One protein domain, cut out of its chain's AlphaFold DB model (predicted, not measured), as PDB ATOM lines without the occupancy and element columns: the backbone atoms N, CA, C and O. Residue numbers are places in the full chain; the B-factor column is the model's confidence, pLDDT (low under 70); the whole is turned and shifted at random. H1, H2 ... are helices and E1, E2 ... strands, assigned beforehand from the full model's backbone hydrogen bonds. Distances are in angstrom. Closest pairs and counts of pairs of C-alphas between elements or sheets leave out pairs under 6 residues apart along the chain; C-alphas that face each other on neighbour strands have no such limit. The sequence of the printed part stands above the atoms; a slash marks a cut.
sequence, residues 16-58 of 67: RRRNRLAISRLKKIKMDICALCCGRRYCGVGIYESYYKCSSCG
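This is residues 16 to 58 of the 67 residues of an uncharacterized protein of Drosophila simulans (UniProt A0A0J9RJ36). A rod with a two-stranded antiparallel ribbon, E1 and E2, at one end and one helix, H1, at the other. After H1, residues 39 to 47 fold back to the ribbon. The printed part has 43 residues with E1, H1 and E2 in that order, a mixed class of helices and strands. It is only just extended, close to loose, with a radius of gyration of the C-alphas of 13.9 A and spans of 45 by 18 by 11 A.

E1, residues 16 to 21, begins at C-alpha 16 (35.290, 41.716, 91.363) and is 16.5 A long. H1, residues 25 to 38, is 19.8 A long and ends at C-alpha 38 (10.557, 32.985, 66.084). E2, residues 48 to 54, is 18.9 A long and ends at C-alpha 54 (34.086, 42.429, 97.473).

E1 and E2 are antiparallel neighbours at 144 degrees. C-alphas 19 and 50 face each other at 4.3 A. N 18 and O 51, at 2.8 A, are within hydrogen-bond range, as are N 49 and O 20, at 2.8 A. A tight link of 3 residues joins E1 to H1. In H1 every O i to N i+4 pair is within hydrogen-bond range.

The farthest C-alphas, of Cys 38 and Ser 56, are 44.8 A apart. The printed part has no cut, and the link from H1 to E2, 9 residues, is short. Mean pLDDT of the printed part is 81.7; residues 41 to 45 are under 70.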
ATOM      1  N   ARG A  16      35.497  42.385  92.650       84.25
ATOM      2  CA  ARG A  16      35.290  41.716  91.363       84.25
ATOM      3  C   ARG A  16      33.954  42.123  90.765       84.25
ATOM      4  O   ARG A  16      32.919  42.028  91.427       84.25
ATOM      5  N   ARG A  17      33.971  42.496  89.486       83.44
ATOM      6  CA  ARG A  17      32.754  42.688  88.697       83.44
ATOM      7  C   ARG A  17      32.077  41.335  88.469       83.44
ATOM      8  O   ARG A  17      32.722  40.360  88.082       83.44
ATOM      9  N   ARG A  18      30.777  41.264  88.726       86.31
ATOM     10  CA  ARG A  18      29.916  40.111  88.455       86.31
ATOM     11  C   ARG A  18      28.660  40.578  87.743       86.31
ATOM     12  O   ARG A  18      28.231  41.710  87.912       86.31
ATOM     13  N   ASN A  19      28.036  39.677  86.999       85.25
ATOM     14  CA  ASN A  19      26.769  39.950  86.333       85.25
ATOM     15  C   ASN A  19      25.667  39.136  87.016       85.25
ATOM     16  O   ASN A  19      25.862  37.958  87.327       85.25
ATOM     17  N   ARG A  20      24.519  39.759  87.282       86.19
ATOM     18  CA  ARG A  20      23.295  39.076  87.724       86.19
ATOM     19  C   ARG A  20      22.195  39.282  86.702       86.19
ATOM     20  O   ARG A  20      22.226  40.242  85.945       86.19
ATOM     21  N   LEU A  21      21.214  38.392  86.707       87.50
ATOM     22  CA  LEU A  21      19.978  38.619  85.973       87.50
ATOM     23  C   LEU A  21      19.250  39.843  86.543       87.50
ATOM     24  O   LEU A  21      18.937  39.864  87.732       87.50
ATOM     25  N   ALA A  22      18.989  40.829  85.688       85.56
ATOM     26  CA  ALA A  22      18.158  41.994  85.990       85.56
ATOM     27  C   ALA A  22      16.658  41.665  85.892       85.56
ATOM     28  O   ALA A  22      15.819  42.320  86.502       85.56
ATOM     29  N   ILE A  23      16.317  40.634  85.115       85.00
ATOM     30  CA  ILE A  23      14.946  40.165  84.915       85.00
ATOM     31  C   ILE A  23      14.665  38.893  85.718       85.00
ATOM     32  O   ILE A  23      15.563  38.098  86.000       85.00
ATOM     33  N   SER A  24      13.391  38.655  86.035       85.06
ATOM     34  CA  SER A  24      12.963  37.379  86.617       85.06
ATOM     35  C   SER A  24      13.328  36.204  85.702       85.06
ATOM     36  O   SER A  24      13.235  36.301  84.475       85.06
ATOM     37  N   ARG A  25      13.691  35.062  86.300       86.25
ATOM     38  CA  ARG A  25      14.022  33.825  85.569       86.25
ATOM     39  C   ARG A  25      12.888  33.387  84.641       86.25
ATOM     40  O   ARG A  25      13.157  32.986  83.516       86.25
ATOM     41  N   LEU A  26      11.633  33.544  85.071       85.62
ATOM     42  CA  LEU A  26      10.456  33.241  84.247       85.62
ATOM     43  C   LEU A  26      10.378  34.143  83.009       85.62
ATOM     44  O   LEU A  26      10.080  33.672  81.914       85.62
ATOM     45  N   LYS A  27      10.705  35.434  83.162       84.38
ATOM     46  CA  LYS A  27      10.749  36.386  82.043       84.38
ATOM     47  C   LYS A  27      11.851  36.011  81.052       84.38
ATOM     48  O   LYS A  27      11.604  36.061  79.853       84.38
ATOM     49  N   LYS A  28      13.017  35.571  81.544       85.62
ATOM     50  CA  LYS A  28      14.088  35.050  80.686       85.62
ATOM     51  C   LYS A  28      13.634  33.816  79.907       85.62
ATOM     52  O   LYS A  28      13.759  33.817  78.693       85.62
ATOM     53  N   ILE A  29      13.044  32.821  80.573       85.19
ATOM     54  CA  ILE A  29      12.557  31.597  79.914       85.19
ATOM     55  C   ILE A  29      11.531  31.938  78.827       85.19
ATOM     56  O   ILE A  29      11.634  31.440  77.712       85.19
ATOM     57  N   LYS A  30      10.582  32.841  79.109       85.75
ATOM     58  CA  LYS A  30       9.611  33.302  78.107       85.75
ATOM     59  C   LYS A  30      10.297  33.942  76.896       85.75
ATOM     60  O   LYS A  30       9.916  33.662  75.765       85.75
ATOM     61  N   MET A  31      11.301  34.790  77.125       83.12
ATOM     62  CA  MET A  31      12.071  35.416  76.047       83.12
ATOM     63  C   MET A  31      12.881  34.394  75.246       83.12
ATOM     64  O   MET A  31      12.887  34.476  74.022       83.12
ATOM     65  N   ASP A  32      13.518  33.432  75.916       82.50
ATOM     66  CA  ASP A  32      14.300  32.365  75.286       82.50
ATOM     67  C   ASP A  32      13.391  31.481  74.410       82.50
ATOM     68  O   ASP A  32      13.724  31.220  73.257       82.50
ATOM     69  N   ILE A  33      12.201  31.104  74.900       84.06
ATOM     70  CA  ILE A  33      11.199  30.337  74.136       84.06
ATOM     71  C   ILE A  33      10.713  31.133  72.921       84.06
ATOM     72  O   ILE A  33      10.703  30.609  71.811       84.06
ATOM     73  N   CYS A  34      10.351  32.408  73.088       78.56
ATOM     74  CA  CYS A  34       9.943  33.242  71.955       78.56
ATOM     75  C   CYS A  34      11.071  33.415  70.924       78.56
ATOM     76  O   CYS A  34      10.803  33.425  69.725       78.56
ATOM     77  N   ALA A  35      12.326  33.544  71.363       81.38
ATOM     78  CA  ALA A  35      13.470  33.642  70.463       81.38
ATOM     79  C   ALA A  35      13.696  32.333  69.686       81.38
ATOM     80  O   ALA A  35      13.883  32.386  68.471       81.38
ATOM     81  N   LEU A  36      13.598  31.182  70.365       81.44
ATOM     82  CA  LEU A  36      13.663  29.844  69.765       81.44
ATOM     83  C   LEU A  36      12.551  29.624  68.733       81.44
ATOM     84  O   LEU A  36      12.831  29.184  67.623       81.44
ATOM     85  N   CYS A  37      11.304  29.971  69.064       81.56
ATOM     86  CA  CYS A  37      10.159  29.762  68.174       81.56
ATOM     87  C   CYS A  37      10.125  30.731  66.982       81.56
ATOM     88  O   CYS A  37       9.627  30.370  65.923       81.56
ATOM     89  N   CYS A  38      10.624  31.962  67.134       81.31
ATOM     90  CA  CYS A  38      10.557  32.985  66.084       81.31
ATOM     91  C   CYS A  38      11.870  33.175  65.308       81.31
ATOM     92  O   CYS A  38      11.949  34.105  64.503       81.31
ATOM     93  N   GLY A  39      12.914  32.381  65.579       74.06
ATOM     94  CA  GLY A  39      14.230  32.515  64.935       74.06
ATOM     95  C   GLY A  39      14.875  33.895  65.117       74.06
ATOM     96  O   GLY A  39      15.748  34.293  64.344       74.06
ATOM     97  N   ARG A  40      14.422  34.676  66.107       71.56
ATOM     98  CA  ARG A  40      14.897  36.046  66.321       71.56
ATOM     99  C   ARG A  40      16.234  36.010  67.043       71.56
ATOM    100  O   ARG A  40      16.398  35.292  68.028       71.56
ATOM    101  N   ARG A  41      17.175  36.848  66.596       65.56
ATOM    102  CA  ARG A  41      18.421  37.084  67.333       65.56
ATOM    103  C   ARG A  41      18.077  37.591  68.728       65.56
ATOM    104  O   ARG A  41      17.410  38.610  68.894       65.56
ATOM    105  N   TYR A  42      18.530  36.844  69.722       66.25
ATOM    106  CA  TYR A  42      18.366  37.185  71.119       66.25
ATOM    107  C   TYR A  42      19.163  38.454  71.450       66.25
ATOM    108  O   TYR A  42      20.393  38.432  71.486       66.25
ATOM    109  N   CYS A  43      18.478  39.570  71.703       66.44
ATOM    110  CA  CYS A  43      19.124  40.779  72.210       66.44
ATOM    111  C   CYS A  43      19.315  40.654  73.725       66.44
ATOM    112  O   CYS A  43      18.415  40.957  74.502       66.44
ATOM    113  N   GLY A  44      20.511  40.233  74.147       65.94
ATOM    114  CA  GLY A  44      20.891  40.112  75.562       65.94
ATOM    115  C   GLY A  44      21.027  41.441  76.324       65.94
ATOM    116  O   GLY A  44      21.366  41.440  77.510       65.94
ATOM    117  N   VAL A  45      20.788  42.573  75.655       68.69
ATOM    118  CA  VAL A  45      20.905  43.924  76.215       68.69
ATOM    119  C   VAL A  45      19.838  44.123  77.298       68.69
ATOM    120  O   VAL A  45      18.654  43.903  77.062       68.69
ATOM    121  N   GLY A  46      20.260  44.505  78.507       71.31
ATOM    122  CA  GLY A  46      19.363  44.750  79.648       71.31
ATOM    123  C   GLY A  46      18.894  43.501  80.408       71.31
ATOM    124  O   GLY A  46      18.158  43.622  81.383       71.31
ATOM    125  N   ILE A  47      19.321  42.297  80.009       82.75
ATOM    126  CA  ILE A  47      18.987  41.046  80.720       82.75
ATOM    127  C   ILE A  47      19.884  40.849  81.941       82.75
ATOM    128  O   ILE A  47      19.457  40.280  82.951       82.75
ATOM    129  N   TYR A  48      21.120  41.333  81.845       84.00
ATOM    130  CA  TYR A  48      22.111  41.240  82.899       84.00
ATOM    131  C   TYR A  48      22.502  42.625  83.390       84.00
ATOM    132  O   TYR A  48      22.789  43.523  82.604       84.00
ATOM    133  N   GLU A  49      22.555  42.759  84.704       85.44
ATOM    134  CA  GLU A  49      23.053  43.931  85.399       85.44
ATOM    135  C   GLU A  49      24.413  43.583  86.002       85.44
ATOM    136  O   GLU A  49      24.565  42.553  86.673       85.44
ATOM    137  N   SER A  50      25.418  44.420  85.745       85.38
ATOM    138  CA  SER A  50      26.706  44.284  86.414       85.38
ATOM    139  C   SER A  50      26.641  44.875  87.816       85.38
ATOM    140  O   SER A  50      26.111  45.961  88.007       85.38
ATOM    141  N   TYR A  51      27.212  44.168  88.780       86.00
ATOM    142  CA  TYR A  51      27.411  44.619  90.150       86.00
ATOM    143  C   TYR A  51      28.831  44.262  90.588       86.00
ATOM    144  O   TYR A  51      29.449  43.332  90.064       86.00
ATOM    145  N   TYR A  52      29.360  44.978  91.567       86.31
ATOM    146  CA  TYR A  52      30.642  44.668  92.179       86.31
ATOM    147  C   TYR A  52      30.417  43.838  93.436       86.31
ATOM    148  O   TYR A  52      29.473  44.056  94.197       86.31
ATOM    149  N   LYS A  53      31.278  42.841  93.639       87.12
ATOM    150  CA  LYS A  53      31.334  42.057  94.869       87.12
ATOM    151  C   LYS A  53      32.733  42.146  95.463       87.12
ATOM    152  O   LYS A  53      33.702  41.805  94.786       87.12
ATOM    153  N   CYS A  54      32.835  42.521  96.732       88.38
ATOM    154  CA  CYS A  54      34.086  42.429  97.473       88.38
ATOM    155  C   CYS A  54      34.394  40.965  97.811       88.38
ATOM    156  O   CYS A  54      33.533  40.231  98.305       88.38
ATOM    157  N   SER A  55      35.625  40.535  97.542       85.25
ATOM    158  CA  SER A  55      36.083  39.175  97.850       85.25
ATOM    159  C   SER A  55      36.434  38.998  99.330       85.25
ATOM    160  O   SER A  55      36.365  37.877  99.816       85.25
ATOM    161  N   SER A  56      36.759  40.085 100.038       86.19
ATOM    162  CA  SER A  56      37.171  40.058 101.447       86.19
ATOM    163  C   SER A  56      35.979  40.026 102.407       86.19
ATOM    164  O   SER A  56      35.856  39.099 103.194       86.19
ATOM    165  N   CYS A  57      35.065  41.001 102.324       87.44
ATOM    166  CA  CYS A  57      33.924  41.110 103.250       87.44
ATOM    167  C   CYS A  57      32.590  40.622 102.658       87.44
ATOM    168  O   CYS A  57      31.574  40.578 103.345       87.44
ATOM    169  N   GLY A  58      32.557  40.287 101.364       84.94
ATOM    170  CA  GLY A  58      31.349  39.801 100.697       84.94
ATOM    171  C   GLY A  58      30.325  40.872 100.309       84.94
ATOM    172  O   GLY A  58      29.286  40.495  99.757       84.94
TER     173      GLY A  58